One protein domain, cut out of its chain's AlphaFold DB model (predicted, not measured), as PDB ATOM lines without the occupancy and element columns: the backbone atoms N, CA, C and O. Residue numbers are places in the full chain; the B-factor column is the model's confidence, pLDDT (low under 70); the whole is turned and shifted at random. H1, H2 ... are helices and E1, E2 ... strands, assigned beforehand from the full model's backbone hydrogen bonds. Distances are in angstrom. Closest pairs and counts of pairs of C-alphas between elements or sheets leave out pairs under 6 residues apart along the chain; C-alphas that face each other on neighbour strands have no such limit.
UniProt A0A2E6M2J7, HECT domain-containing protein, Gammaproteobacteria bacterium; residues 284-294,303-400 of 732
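This is residues 284 to 294 and 303 to 400 of the 732 residues of the protein "HECT domain-containing protein" of Gammaproteobacteria bacterium (UniProt A0A2E6M2J7). With little regular structure, the chain winds in stacked turns: E1, E2, unnamed residues 334 to 335, E3 and E4 form a parallel row, and H2 packs on E4. The 109 printed residues hold, in order, E1, E2, H1, E3, H2, E4, a mixed class with under half in named elements; the sheets E1-E2 and E3-E4 are parallel. It is compact, radius of gyration of the C-alphas 13.4 A, spans 37 by 31 by 21 A.

E3, residues 364 to 368, and E4, 389 to 393, are parallel at 20 degrees; N 366 and O 390 are 2.9 A apart. H2, residues 375 to 383, is closest to E4 at the C-alphas of Ile 378 and Val 393, 6.0 A; E3, H2, E4 form a strand-helix-strand unit, parallel neighbours joined through a helix, with a right-handed crossover. E1, residues 292 to 294, and E2, 313 to 316, are parallel at 8 degrees; N 314 and O 292 are 2.8 A apart. H1, residues 347 to 351, is closest to E4 at the C-alphas of His 350 and Val 389, 6.4 A. Every O i to N i+4 pair is within hydrogen-bond range in H2; H1 has 0 of 1, but 2 of 2 O i to N i+3.

E1 begins at C-alpha 292 (153.536, 127.092, 147.516); E4, 12.5 A long, ends at C-alpha 393 (151.096, 144.019, 136.121).

Residues 295 to 302 are not printed; the gap is 11.0 A between C-alphas 294 and 303. The links E2 to H1 and H1 to E3 are long. Residues 394 to 400 are among those with pLDDT under 70.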
ATOM      1  N   ASN A 284     147.345 129.685 159.807       93.62
ATOM      2  CA  ASN A 284     148.383 130.581 160.307       93.62
ATOM      3  C   ASN A 284     149.668 129.802 160.632       93.62
ATOM      4  O   ASN A 284     149.670 128.619 160.981       93.62
ATOM      5  N   GLY A 285     150.811 130.468 160.461       93.06
ATOM      6  CA  GLY A 285     152.119 129.847 160.696       93.06
ATOM      7  C   GLY A 285     152.479 128.691 159.747       93.06
ATOM      8  O   GLY A 285     153.423 127.958 160.047       93.06
ATOM      9  N   LEU A 286     151.765 128.523 158.624       96.69
ATOM     10  CA  LEU A 286     152.113 127.576 157.557       96.69
ATOM     11  C   LEU A 286     153.564 127.795 157.089       96.69
ATOM     12  O   LEU A 286     153.951 128.901 156.706       96.69
ATOM     13  N   GLU A 287     154.363 126.729 157.098       97.69
ATOM     14  CA  GLU A 287     155.775 126.738 156.705       97.69
ATOM     15  C   GLU A 287     156.010 125.730 155.572       97.69
ATOM     16  O   GLU A 287     156.004 124.520 155.793       97.69
ATOM     17  N   VAL A 288     156.235 126.226 154.353       98.12
ATOM     18  CA  VAL A 288     156.563 125.427 153.163       98.12
ATOM     19  C   VAL A 288     158.035 125.637 152.821       98.12
ATOM     20  O   VAL A 288     158.463 126.770 152.613       98.12
ATOM     21  N   LYS A 289     158.839 124.569 152.780       97.75
ATOM     22  CA  LYS A 289     160.276 124.684 152.457       97.75
ATOM     23  C   LYS A 289     160.549 124.881 150.968       97.75
ATOM     24  O   LYS A 289     161.521 125.550 150.638       97.75
ATOM     25  N   GLY A 290     159.727 124.293 150.102       97.62
ATOM     26  CA  GLY A 290     159.753 124.523 148.660       97.62
ATOM     27  C   GLY A 290     158.839 125.677 148.250       97.62
ATOM     28  O   GLY A 290     158.704 126.681 148.959       97.62
ATOM     29  N   SER A 291     158.187 125.507 147.105       98.38
ATOM     30  CA  SER A 291     157.206 126.440 146.549       98.38
ATOM     31  C   SER A 291     155.787 126.148 147.060       98.38
ATOM     32  O   SER A 291     155.428 124.999 147.318       98.38
ATOM     33  N   LEU A 292     154.964 127.187 147.200       98.62
ATOM     34  CA  LEU A 292     153.536 127.092 147.516       98.62
ATOM     35  C   LEU A 292     152.729 127.516 146.290       98.62
ATOM     36  O   LEU A 292     152.830 128.659 145.852       98.62
ATOM     37  N   GLU A 293     151.911 126.613 145.760       98.38
ATOM     38  CA  GLU A 293     151.095 126.823 144.568       98.38
ATOM     39  C   GLU A 293     149.610 126.585 144.874       98.38
ATOM     40  O   GLU A 293     149.187 125.448 145.026       98.38
ATOM     41  N   ALA A 294     148.802 127.643 144.926       97.06
ATOM     42  CA  ALA A 294     147.342 127.576 144.964       97.06
ATOM     43  C   ALA A 294     146.775 128.024 143.605       97.06
ATOM     44  O   ALA A 294     146.980 129.160 143.187       97.06
ATOM     45  N   ILE A 303     145.590 135.717 152.543       93.44
ATOM     46  CA  ILE A 303     146.923 135.207 152.878       93.44
ATOM     47  C   ILE A 303     147.118 135.355 154.401       93.44
ATOM     48  O   ILE A 303     146.941 136.462 154.913       93.44
ATOM     49  N   PRO A 304     147.441 134.280 155.144       92.50
ATOM     50  CA  PRO A 304     147.492 134.311 156.604       92.50
ATOM     51  C   PRO A 304     148.757 134.977 157.149       92.50
ATOM     52  O   PRO A 304     149.781 135.103 156.467       92.50
ATOM     53  N   ASP A 305     148.703 135.345 158.429       90.62
ATOM     54  CA  ASP A 305     149.859 135.861 159.151       90.62
ATOM     55  C   ASP A 305     150.929 134.771 159.349       90.62
ATOM     56  O   ASP A 305     150.648 133.587 159.564       90.62
ATOM     57  N   ASN A 306     152.194 135.198 159.336       91.81
ATOM     58  CA  ASN A 306     153.375 134.352 159.548       91.81
ATOM     59  C   ASN A 306     153.584 133.220 158.516       91.81
ATOM     60  O   ASN A 306     154.363 132.305 158.793       91.81
ATOM     61  N   LEU A 307     152.955 133.290 157.335       96.38
ATOM     62  CA  LEU A 307     153.237 132.387 156.214       96.38
ATOM     63  C   LEU A 307     154.730 132.423 155.833       96.38
ATOM     64  O   LEU A 307     155.322 133.494 155.651       96.38
ATOM     65  N   LYS A 308     155.339 131.243 155.681       97.81
ATOM     66  CA  LYS A 308     156.721 131.078 155.215       97.81
ATOM     67  C   LYS A 308     156.768 130.166 153.997       97.81
ATOM     68  O   LYS A 308     156.227 129.064 154.038       97.81
ATOM     69  N   VAL A 309     157.456 130.610 152.950       97.94
ATOM     70  CA  VAL A 309     157.655 129.863 151.703       97.94
ATOM     71  C   VAL A 309     159.126 129.968 151.307       97.94
ATOM     72  O   VAL A 309     159.632 131.067 151.087       97.94
ATOM     73  N   GLY A 310     159.843 128.845 151.257       96.69
ATOM     74  CA  GLY A 310     161.281 128.834 150.972       96.69
ATOM     75  C   GLY A 310     161.627 129.178 149.521       96.69
ATOM     76  O   GLY A 310     162.699 129.717 149.266       96.69
ATOM     77  N   GLU A 311     160.699 128.951 148.590       95.88
ATOM     78  CA  GLU A 311     160.836 129.289 147.171       95.88
ATOM     79  C   GLU A 311     159.690 130.214 146.706       95.88
ATOM     80  O   GLU A 311     159.521 131.312 147.244       95.88
ATOM     81  N   HIS A 312     158.922 129.825 145.683       96.62
ATOM     82  CA  HIS A 312     157.921 130.664 145.028       96.62
ATOM     83  C   HIS A 312     156.569 130.630 145.738       96.62
ATOM     84  O   HIS A 312     156.093 129.562 146.116       96.62
ATOM     85  N   LEU A 313     155.918 131.792 145.851       97.62
ATOM     86  CA  LEU A 313     154.517 131.892 146.256       97.62
ATOM     87  C   LEU A 313     153.645 132.164 145.027       97.62
ATOM     88  O   LEU A 313     153.634 133.276 144.508       97.62
ATOM     89  N   THR A 314     152.878 131.170 144.602       98.00
ATOM     90  CA  THR A 314     151.958 131.248 143.466       98.00
ATOM     91  C   THR A 314     150.532 131.064 143.975       98.00
ATOM     92  O   THR A 314     150.192 129.998 144.472       98.00
ATOM     93  N   MET A 315     149.674 132.073 143.849       96.88
ATOM     94  CA  MET A 315     148.235 131.982 144.105       96.88
ATOM     95  C   MET A 315     147.478 132.517 142.886       96.88
ATOM     96  O   MET A 315     147.211 133.710 142.800       96.88
ATOM     97  N   THR A 316     147.156 131.662 141.915       88.44
ATOM     98  CA  THR A 316     146.507 132.096 140.664       88.44
ATOM     99  C   THR A 316     145.027 131.742 140.628       88.44
ATOM    100  O   THR A 316     144.621 130.677 141.093       88.44
ATOM    101  N   HIS A 317     144.218 132.626 140.040       79.12
ATOM    102  CA  HIS A 317     142.760 132.471 139.945       79.12
ATOM    103  C   HIS A 317     142.098 132.215 141.316       79.12
ATOM    104  O   HIS A 317     141.296 131.297 141.477       79.12
ATOM    105  N   ALA A 318     142.467 133.017 142.318       85.62
ATOM    106  CA  ALA A 318     141.906 132.994 143.669       85.62
ATOM    107  C   ALA A 318     141.197 134.325 144.001       85.62
ATOM    108  O   ALA A 318     141.369 135.331 143.310       85.62
ATOM    109  N   ALA A 319     140.402 134.359 145.070       85.31
ATOM    110  CA  ALA A 319     139.642 135.544 145.487       85.31
ATOM    111  C   ALA A 319     140.424 136.495 146.417       85.31
ATOM    112  O   ALA A 319     139.799 137.245 147.172       85.31
ATOM    113  N   ILE A 320     141.764 136.470 146.374       90.94
ATOM    114  CA  ILE A 320     142.653 137.191 147.301       90.94
ATOM    115  C   ILE A 320     142.281 138.676 147.394       90.94
ATOM    116  O   ILE A 320     142.278 139.399 146.398       90.94
ATOM    117  N   GLN A 321     141.979 139.111 148.614       86.25
ATOM    118  CA  GLN A 321     141.595 140.472 148.996       86.25
ATOM    119  C   GLN A 321     142.325 140.918 150.269       86.25
ATOM    120  O   GLN A 321     142.659 142.094 150.399       86.25
ATOM    121  N   GLU A 322     142.600 139.987 151.188       86.06
ATOM    122  CA  GLU A 322     143.252 140.264 152.467       86.06
ATOM    123  C   GLU A 322     144.717 139.807 152.484       86.06
ATOM    124  O   GLU A 322     145.048 138.670 152.134       86.06
ATOM    125  N   PHE A 323     145.587 140.705 152.952       93.25
ATOM    126  CA  PHE A 323     147.018 140.486 153.139       93.25
ATOM    127  C   PHE A 323     147.413 140.714 154.606       93.25
ATOM    128  O   PHE A 323     146.810 141.561 155.276       93.25
ATOM    129  N   PRO A 324     148.459 140.029 155.101       90.31
ATOM    130  CA  PRO A 324     148.992 140.263 156.435       90.31
ATOM    131  C   PRO A 324     149.600 141.666 156.543       90.31
ATOM    132  O   PRO A 324     150.141 142.214 155.577       90.31
ATOM    133  N   GLN A 325     149.544 142.243 157.744       84.62
ATOM    134  CA  GLN A 325     150.063 143.593 158.017       84.62
ATOM    135  C   GLN A 325     151.598 143.652 158.053       84.62
ATOM    136  O   GLN A 325     152.178 144.732 157.959       84.62
ATOM    137  N   GLN A 326     152.259 142.504 158.217       88.44
ATOM    138  CA  GLN A 326     153.714 142.380 158.293       88.44
ATOM    139  C   GLN A 326     154.274 141.664 157.052       88.44
ATOM    140  O   GLN A 326     153.583 140.814 156.485       88.44
ATOM    141  N   PRO A 327     155.528 141.955 156.646       89.25
ATOM    142  CA  PRO A 327     156.163 141.280 155.521       89.25
ATOM    143  C   PRO A 327     156.271 139.766 155.732       89.25
ATOM    144  O   PRO A 327     156.704 139.303 156.790       89.25
ATOM    145  N   LEU A 328     155.930 138.993 154.701       92.12
ATOM    146  CA  LEU A 328     156.065 137.535 154.717       92.12
ATOM    147  C   LEU A 328     157.490 137.069 154.400       92.12
ATOM    148  O   LEU A 328     158.228 137.710 153.650       92.12
ATOM    149  N   SER A 329     157.853 135.894 154.919       94.00
ATOM    150  CA  SER A 329     159.124 135.243 154.591       94.00
ATOM    151  C   SER A 329     158.957 134.397 153.329       94.00
ATOM    152  O   SER A 329     158.503 133.255 153.395       94.00
ATOM    153  N   ILE A 330     159.284 134.977 152.175       95.00
ATOM    154  CA  ILE A 330     159.188 134.326 150.861       95.00
ATOM    155  C   ILE A 330     160.584 134.338 150.227       95.00
ATOM    156  O   ILE A 330     161.163 135.413 150.049       95.00
ATOM    157  N   GLY A 331     161.139 133.183 149.865       94.12
ATOM    158  CA  GLY A 331     162.478 133.111 149.268       94.12
ATOM    159  C   GLY A 331     162.529 133.569 147.807       94.12
ATOM    160  O   GLY A 331     163.475 134.242 147.405       94.12
ATOM    161  N   GLY A 332     161.488 133.261 147.030       94.12
ATOM    162  CA  GLY A 332     161.431 133.443 145.582       94.12
ATOM    163  C   GLY A 332     160.431 134.495 145.089       94.12
ATOM    164  O   GLY A 332     160.102 135.480 145.750       94.12
ATOM    165  N   HIS A 333     159.977 134.317 143.852       95.50
ATOM    166  CA  HIS A 333     158.998 135.207 143.214       95.50
ATOM    167  C   HIS A 333     157.577 135.017 143.765       95.50
ATOM    168  O   HIS A 333     157.259 133.963 144.314       95.50
ATOM    169  N   ILE A 334     156.742 136.040 143.579       97.12
ATOM    170  CA  ILE A 334     155.314 136.023 143.913       97.12
ATOM    171  C   ILE A 334     154.517 136.059 142.604       97.12
ATOM    172  O   ILE A 334     154.832 136.856 141.720       97.12
ATOM    173  N   ASP A 335     153.485 135.233 142.477       97.38
ATOM    174  CA  ASP A 335     152.569 135.242 141.337       97.38
ATOM    175  C   ASP A 335     151.113 135.177 141.807       97.38
ATOM    176  O   ASP A 335     150.701 134.189 142.406       97.38
ATOM    177  N   LEU A 336     150.347 136.237 141.549       96.88
ATOM    178  CA  LEU A 336     148.929 136.367 141.893       96.88
ATOM    179  C   LEU A 336     148.036 136.455 140.637       96.88
ATOM    180  O   LEU A 336     146.942 137.021 140.686       96.88
ATOM    181  N   THR A 337     148.504 135.933 139.495       90.06
ATOM    182  CA  THR A 337     147.823 136.055 138.193       90.06
ATOM    183  C   THR A 337     146.369 135.587 138.249       90.06
ATOM    184  O   THR A 337     146.063 134.512 138.763       90.06
ATOM    185  N   GLY A 338     145.447 136.365 137.685       73.31
ATOM    186  CA  GLY A 338     144.028 136.005 137.638       73.31
ATOM    187  C   GLY A 338     143.275 136.195 138.960       73.31
ATOM    188  O   GLY A 338     142.103 135.825 139.033       73.31
ATOM    189  N   CYS A 339     143.895 136.760 140.007       82.62
ATOM    190  CA  CYS A 339     143.191 137.136 141.240       82.62
ATOM    191  C   CYS A 339     142.301 138.375 141.019       82.62
ATOM    192  O   CYS A 339     142.616 139.486 141.448       82.62
ATOM    193  N   ALA A 340     141.172 138.192 140.332       74.94
ATOM    194  CA  ALA A 340     140.277 139.264 139.878       74.94
ATOM    195  C   ALA A 340     139.595 140.072 141.009       74.94
ATOM    196  O   ALA A 340     139.022 141.139 140.754       74.94
ATOM    197  N   SER A 341     139.658 139.586 142.254       79.88
ATOM    198  CA  SER A 341     139.176 140.291 143.452       79.88
ATOM    199  C   SER A 341     140.222 141.214 144.092       79.88
ATOM    200  O   SER A 341     139.847 142.101 144.854       79.88
ATOM    201  N   LEU A 342     141.509 141.052 143.765       83.81
ATOM    202  CA  LEU A 342     142.623 141.802 144.355       83.81
ATOM    203  C   LEU A 342     142.573 143.265 143.902       83.81
ATOM    204  O   LEU A 342     142.876 143.554 142.752       83.81
ATOM    205  N   ARG A 343     142.183 144.192 144.788       81.62
ATOM    206  CA  ARG A 343     142.045 145.632 144.464       81.62
ATOM    207  C   ARG A 343     143.271 146.484 144.786       81.62
ATOM    208  O   ARG A 343     143.376 147.590 144.267       81.62
ATOM    209  N   GLN A 344     144.168 145.985 145.631       83.19
ATOM    210  CA  GLN A 344     145.393 146.657 146.066       83.19
ATOM    211  C   GLN A 344     146.437 145.618 146.496       83.19
ATOM    212  O   GLN A 344     146.084 144.483 146.820       83.19
ATOM    213  N   VAL A 345     147.707 146.021 146.534       89.56
ATOM    214  CA  VAL A 345     148.809 145.257 147.145       89.56
ATOM    215  C   VAL A 345     149.257 145.942 148.445       89.56
ATOM    216  O   VAL A 345     149.036 147.144 148.592       89.56
ATOM    217  N   PRO A 346     149.842 145.220 149.417       89.50
ATOM    218  CA  PRO A 346     150.329 145.830 150.650       89.50
ATOM    219  C   PRO A 346     151.702 146.489 150.446       89.50
ATOM    220  O   PRO A 346     152.561 145.945 149.754       89.50
ATOM    221  N   GLU A 347     151.946 147.608 151.135       84.50
ATOM    222  CA  GLU A 347     153.186 148.402 151.038       84.50
ATOM    223  C   GLU A 347     154.478 147.582 151.208       84.50
ATOM    224  O   GLU A 347     155.499 147.845 150.570       84.50
ATOM    225  N   TRP A 348     154.451 146.535 152.037       90.62
ATOM    226  CA  TRP A 348     155.626 145.694 152.263       90.62
ATOM    227  C   TRP A 348     156.067 144.893 151.029       90.62
ATOM    228  O   TRP A 348     157.211 144.438 150.999       90.62
ATOM    229  N   PHE A 349     155.233 144.758 149.987       92.69
ATOM    230  CA  PHE A 349     155.678 144.224 148.695       92.69
ATOM    231  C   PHE A 349     156.827 145.064 148.113       92.69
ATOM    232  O   PHE A 349     157.747 144.497 147.525       92.69
ATOM    233  N   HIS A 350     156.828 146.388 148.319       87.75
ATOM    234  CA  HIS A 350     157.867 147.288 147.805       87.75
ATOM    235  C   HIS A 350     159.220 147.121 148.512       87.75
ATOM    236  O   HIS A 350     160.260 147.451 147.940       87.75
ATOM    237  N   THR A 351     159.223 146.599 149.743       86.44
ATOM    238  CA  THR A 351     160.420 146.466 150.588       86.44
ATOM    239  C   THR A 351     161.007 145.053 150.600       86.44
ATOM    240  O   THR A 351     161.927 144.783 151.372       86.44
ATOM    241  N   LEU A 352     160.480 144.127 149.790       89.50
ATOM    242  CA  LEU A 352     160.976 142.753 149.752       89.50
ATOM    243  C   LEU A 352     162.432 142.685 149.242       89.50
ATOM    244  O   LEU A 352     162.802 143.403 148.309       89.50
ATOM    245  N   PRO A 353     163.272 141.802 149.816       89.06
ATOM    246  CA  PRO A 353     164.643 141.622 149.362       89.06
ATOM    247  C   PRO A 353     164.693 140.936 147.992       89.06
ATOM    248  O   PRO A 353     163.761 140.222 147.594       89.06
ATOM    249  N   ALA A 354     165.823 141.118 147.303       87.62
ATOM    250  CA  ALA A 354     166.149 140.402 146.077       87.62
ATOM    251  C   ALA A 354     166.081 138.876 146.285       87.62
ATOM    252  O   ALA A 354     166.168 138.370 147.407       87.62
ATOM    253  N   VAL A 355     165.898 138.142 145.191       89.44
ATOM    254  CA  VAL A 355     165.906 136.677 145.184       89.44
ATOM    255  C   VAL A 355     167.316 136.211 144.840       89.44
ATOM    256  O   VAL A 355     167.926 136.733 143.912       89.44
ATOM    257  N   ASN A 356     167.830 135.223 145.566       80.19
ATOM    258  CA  ASN A 356     169.093 134.569 145.238       80.19
ATOM    259  C   ASN A 356     168.792 133.321 144.395       80.19
ATOM    260  O   ASN A 356     168.161 132.391 144.891       80.19
ATOM    261  N   ASP A 357     169.222 133.305 143.131       70.88
ATOM    262  CA  ASP A 357     169.010 132.172 142.215       70.88
ATOM    263  C   ASP A 357     170.124 131.102 142.279       70.88
ATOM    264  O   ASP A 357     170.178 130.190 141.454       70.88
ATOM    265  N   GLY A 358     171.030 131.217 143.255       66.88
ATOM    266  CA  GLY A 358     172.222 130.380 143.404       66.88
ATOM    267  C   GLY A 358     173.438 130.876 142.612       66.88
ATOM    268  O   GLY A 358     174.539 130.366 142.820       66.88
ATOM    269  N   SER A 359     173.269 131.875 141.739       61.72
ATOM    270  CA  SER A 359     174.336 132.457 140.912       61.72
ATOM    271  C   SER A 359     174.455 133.981 141.032       61.72
ATOM    272  O   SER A 359     175.561 134.516 140.933       61.72
ATOM    273  N   SER A 360     173.344 134.679 141.280       66.31
ATOM    274  CA  SER A 360     173.286 136.130 141.460       66.31
ATOM    275  C   SER A 360     172.065 136.567 142.280       66.31
ATOM    276  O   SER A 360     171.083 135.835 142.412       66.31
ATOM    277  N   GLU A 361     172.124 137.781 142.836       75.94
ATOM    278  CA  GLU A 361     170.936 138.454 143.365       75.94
ATOM    279  C   GLU A 361     170.153 139.067 142.199       75.94
ATOM    280  O   GLU A 361     170.652 139.945 141.491       75.94
ATOM    281  N   ILE A 362     168.922 138.599 141.998       80.88
ATOM    282  CA  ILE A 362     168.012 139.084 140.961       80.88
ATOM    283  C   ILE A 362     166.812 139.798 141.583       80.88
ATOM    284  O   ILE A 362     166.308 139.421 142.646       80.88
ATOM    285  N   GLY A 363     166.305 140.817 140.888       84.62
ATOM    286  CA  GLY A 363     165.084 141.512 141.289       84.62
ATOM    287  C   GLY A 363     163.916 140.534 141.448       84.62
ATOM    288  O   GLY A 363     163.630 139.713 140.568       84.62
ATOM    289  N   ARG A 364     163.222 140.617 142.581       91.19
ATOM    290  CA  ARG A 364     162.022 139.835 142.855       91.19
ATOM    291  C   ARG A 364     160.933 140.225 141.865       91.19
ATOM    292  O   ARG A 364     160.571 141.392 141.756       91.19
ATOM    293  N   ARG A 365     160.393 139.241 141.152       92.31
ATOM    294  CA  ARG A 365     159.211 139.426 140.307       92.31
ATOM    295  C   ARG A 365     157.953 139.217 141.143       92.31
ATOM    296  O   ARG A 365     157.865 138.220 141.862       92.31
ATOM    297  N   ILE A 366     157.014 140.153 141.035       95.31
ATOM    298  CA  ILE A 366     155.662 140.059 141.592       95.31
ATOM    299  C   ILE A 366     154.688 140.153 140.417       95.31
ATOM    300  O   ILE A 366     154.586 141.202 139.783       95.31
ATOM    301  N   ASN A 367     154.030 139.047 140.078       95.00
ATOM    302  CA  ASN A 367     153.100 138.966 138.955       95.00
ATOM    303  C   ASN A 367     151.661 139.236 139.421       95.00
ATOM    304  O   ASN A 367     151.208 138.675 140.415       95.00
ATOM    305  N   LEU A 368     150.983 140.137 138.716       94.19
ATOM    306  CA  LEU A 368     149.688 140.747 139.028       94.19
ATOM    307  C   LEU A 368     148.824 140.875 137.751       94.19
ATOM    308  O   LEU A 368     147.889 141.672 137.708       94.19
ATOM    309  N   ILE A 369     149.147 140.114 136.702       85.88
ATOM    310  CA  ILE A 369     148.393 140.041 135.440       85.88
ATOM    311  C   ILE A 369     146.966 139.521 135.691       85.88
ATOM    312  O   ILE A 369     146.764 138.617 136.502       85.88
ATOM    313  N   ASN A 370     145.967 140.059 134.990       76.44
ATOM    314  CA  ASN A 370     144.544 139.729 135.137       76.44
ATOM    315  C   ASN A 370     144.031 139.819 136.593       76.44
ATOM    316  O   ASN A 370     143.170 139.038 137.010       76.44
ATOM    317  N   THR A 371     144.577 140.735 137.399       84.00
ATOM    318  CA  THR A 371     144.089 140.988 138.764       84.00
ATOM    319  C   THR A 371     142.979 142.037 138.783       84.00
ATOM    320  O   THR A 371     142.626 142.639 137.773       84.00
ATOM    321  N   GLY A 372     142.391 142.253 139.958       73.38
ATOM    322  CA  GLY A 372     141.347 143.250 140.162       73.38
ATOM    323  C   GLY A 372     141.817 144.702 140.322       73.38
ATOM    324  O   GLY A 372     140.989 145.529 140.719       73.38
ATOM    325  N   LEU A 373     143.104 144.996 140.097       76.94
ATOM    326  CA  LEU A 373     143.719 146.306 140.327       76.94
ATOM    327  C   LEU A 373     143.088 147.392 139.444       76.94
ATOM    328  O   LEU A 373     142.657 147.133 138.319       76.94
ATOM    329  N   SER A 374     143.049 148.631 139.940       75.56
ATOM    330  CA  SER A 374     142.669 149.768 139.099       75.56
ATOM    331  C   SER A 374     143.769 150.062 138.072       75.56
ATOM    332  O   SER A 374     144.941 149.754 138.289       75.56
ATOM    333  N   LEU A 375     143.408 150.705 136.957       63.41
ATOM    334  CA  LEU A 375     144.391 151.135 135.954       63.41
ATOM    335  C   LEU A 375     145.384 152.170 136.508       63.41
ATOM    336  O   LEU A 375     146.518 152.221 136.048       63.41
ATOM    337  N   GLU A 376     144.968 152.951 137.505       65.31
ATOM    338  CA  GLU A 376     145.829 153.863 138.268       65.31
ATOM    339  C   GLU A 376     146.876 153.071 139.064       65.31
ATOM    340  O   GLU A 376     148.065 153.238 138.827       65.31
ATOM    341  N   SER A 377     146.460 152.088 139.874       73.50
ATOM    342  CA  SER A 377     147.396 151.228 140.608       73.50
ATOM    343  C   SER A 377     148.301 150.408 139.682       73.50
ATOM    344  O   SER A 377     149.461 150.179 140.005       73.50
ATOM    345  N   ILE A 378     147.810 149.979 138.514       72.12
ATOM    346  CA  ILE A 378     148.634 149.342 137.474       72.12
ATOM    347  C   ILE A 378     149.689 150.326 136.947       72.12
ATOM    348  O   ILE A 378     150.862 149.959 136.862       72.12
ATOM    349  N   ALA A 379     149.314 151.574 136.649       69.06
ATOM    350  CA  ALA A 379     150.240 152.609 136.194       69.06
ATOM    351  C   ALA A 379     151.298 152.952 137.266       69.06
ATOM    352  O   ALA A 379     152.494 152.962 136.962       69.06
ATOM    353  N   ASP A 380     150.890 153.121 138.526       73.25
ATOM    354  CA  ASP A 380     151.784 153.362 139.667       73.25
ATOM    355  C   ASP A 380     152.795 152.216 139.824       73.25
ATOM    356  O   ASP A 380     154.007 152.433 139.803       73.25
ATOM    357  N   LEU A 381     152.318 150.967 139.870       79.38
ATOM    358  CA  LEU A 381     153.164 149.772 139.973       79.38
ATOM    359  C   LEU A 381     154.079 149.577 138.755       79.38
ATOM    360  O   LEU A 381     155.179 149.049 138.912       79.38
ATOM    361  N   SER A 382     153.662 150.014 137.562       77.12
ATOM    362  CA  SER A 382     154.495 149.955 136.352       77.12
ATOM    363  C   SER A 382     155.587 151.034 136.311       77.12
ATOM    364  O   SER A 382     156.652 150.807 135.738       77.12
ATOM    365  N   SER A 383     155.347 152.193 136.936       72.31
ATOM    366  CA  SER A 383     156.282 153.327 136.985       72.31
ATOM    367  C   SER A 383     157.214 153.314 138.208       72.31
ATOM    368  O   SER A 383     158.228 154.019 138.225       72.31
ATOM    369  N   LEU A 384     156.919 152.484 139.212       75.31
ATOM    370  CA  LEU A 384     157.716 152.298 140.424       75.31
ATOM    371  C   LEU A 384     159.106 151.697 140.140       75.31
ATOM    372  O   LEU A 384     159.262 150.510 139.852       75.31
ATOM    373  N   HIS A 385     160.145 152.517 140.307       77.25
ATOM    374  CA  HIS A 385     161.547 152.105 140.201       77.25
ATOM    375  C   HIS A 385     162.074 151.647 141.569       77.25
ATOM    376  O   HIS A 385     162.616 152.440 142.340       77.25
ATOM    377  N   LEU A 386     161.910 150.359 141.879       80.06
ATOM    378  CA  LEU A 386     162.362 149.751 143.135       80.06
ATOM    379  C   LEU A 386     163.682 148.985 142.938       80.06
ATOM    380  O   LEU A 386     163.873 148.363 141.894       80.06
ATOM    381  N   PRO A 387     164.600 148.975 143.926       80.00
ATOM    382  CA  PRO A 387     165.926 148.374 143.757       80.00
ATOM    383  C   PRO A 387     165.887 146.845 143.641       80.00
ATOM    384  O   PRO A 387     166.669 146.260 142.897       80.00
ATOM    385  N   ASN A 388     164.968 146.204 144.369       86.31
ATOM    386  CA  ASN A 388     164.933 144.752 144.564       86.31
ATOM    387  C   ASN A 388     163.646 144.092 144.056       86.31
ATOM    388  O   ASN A 388     163.515 142.874 144.153       86.31
ATOM    389  N   VAL A 389     162.685 144.869 143.550       89.62
ATOM    390  CA  VAL A 389     161.326 144.412 143.232       89.62
ATOM    391  C   VAL A 389     160.927 144.923 141.854       89.62
ATOM    392  O   VAL A 389     161.209 146.059 141.493       89.62
ATOM    393  N   SER A 390     160.266 144.071 141.081       88.56
ATOM    394  CA  SER A 390     159.737 144.377 139.756       88.56
ATOM    395  C   SER A 390     158.321 143.827 139.640       88.56
ATOM    396  O   SER A 390     158.078 142.638 139.874       88.56
ATOM    397  N   TYR A 391     157.381 144.694 139.277       90.19
ATOM    398  CA  TYR A 391     155.997 144.303 139.061       90.19
ATOM    399  C   TYR A 391     155.781 143.853 137.618       90.19
ATOM    400  O   TYR A 391     156.170 144.521 136.664       90.19
ATOM    401  N   ARG A 392     155.122 142.707 137.462       88.69
ATOM    402  CA  ARG A 392     154.457 142.299 136.225       88.69
ATOM    403  C   ARG A 392     152.966 142.475 136.427       88.69
ATOM    404  O   ARG A 392     152.257 141.522 136.715       88.69
ATOM    405  N   VAL A 393     152.513 143.715 136.340       84.56
ATOM    406  CA  VAL A 393     151.096 144.019 136.121       84.56
ATOM    407  C   VAL A 393     150.710 143.665 134.682       84.56
ATOM    408  O   VAL A 393     151.571 143.284 133.881       84.56
ATOM    409  N   ASP A 394     149.429 143.800 134.341       65.94
ATOM    410  CA  ASP A 394     148.988 143.781 132.948       65.94
ATOM    411  C   ASP A 394     149.775 144.819 132.144       65.94
ATOM    412  O   ASP A 394     149.585 146.023 132.290       65.94
ATOM    413  N   SER A 395     150.712 144.332 131.328       49.50
ATOM    414  CA  SER A 395     151.584 145.192 130.530       49.50
ATOM    415  C   SER A 395     150.772 146.026 129.541       49.50
ATOM    416  O   SER A 395     149.700 145.600 129.100       49.50
ATOM    417  N   ASP A 396     151.352 147.131 129.063       43.34
ATOM    418  CA  ASP A 396     150.732 148.027 128.076       43.34
ATOM    419  C   ASP A 396     150.396 147.381 126.705       43.34
ATOM    420  O   ASP A 396     149.968 148.059 125.767       43.34
ATOM    421  N   GLY A 397     150.602 146.066 126.568       38.28
ATOM    422  CA  GLY A 397     150.388 145.265 125.369       38.28
ATOM    423  C   GLY A 397     148.953 144.801 125.090       38.28
ATOM    424  O   GLY A 397     148.682 144.545 123.921       38.28
ATOM    425  N   ASP A 398     148.045 144.719 126.077       36.22
ATOM    426  CA  ASP A 398     146.652 144.265 125.822       36.22
ATOM    427  C   ASP A 398     145.542 145.064 126.545       36.22
ATOM    428  O   ASP A 398     144.461 145.253 125.985       36.22
ATOM    429  N   SER A 399     145.785 145.630 127.737       38.59
ATOM    430  CA  SER A 399     144.777 146.426 128.474       38.59
ATOM    431  C   SER A 399     144.960 147.946 128.319       38.59
ATOM    432  O   SER A 399     143.991 148.668 128.034       38.59
ATOM    433  N   ALA A 400     146.199 148.450 128.417       35.31
ATOM    434  CA  ALA A 400     146.495 149.890 128.395       35.31
ATOM    435  C   ALA A 400     146.267 150.574 127.037       35.31
ATOM    436  O   ALA A 400     146.283 151.801 126.939       35.31
TER     437      ALA A 400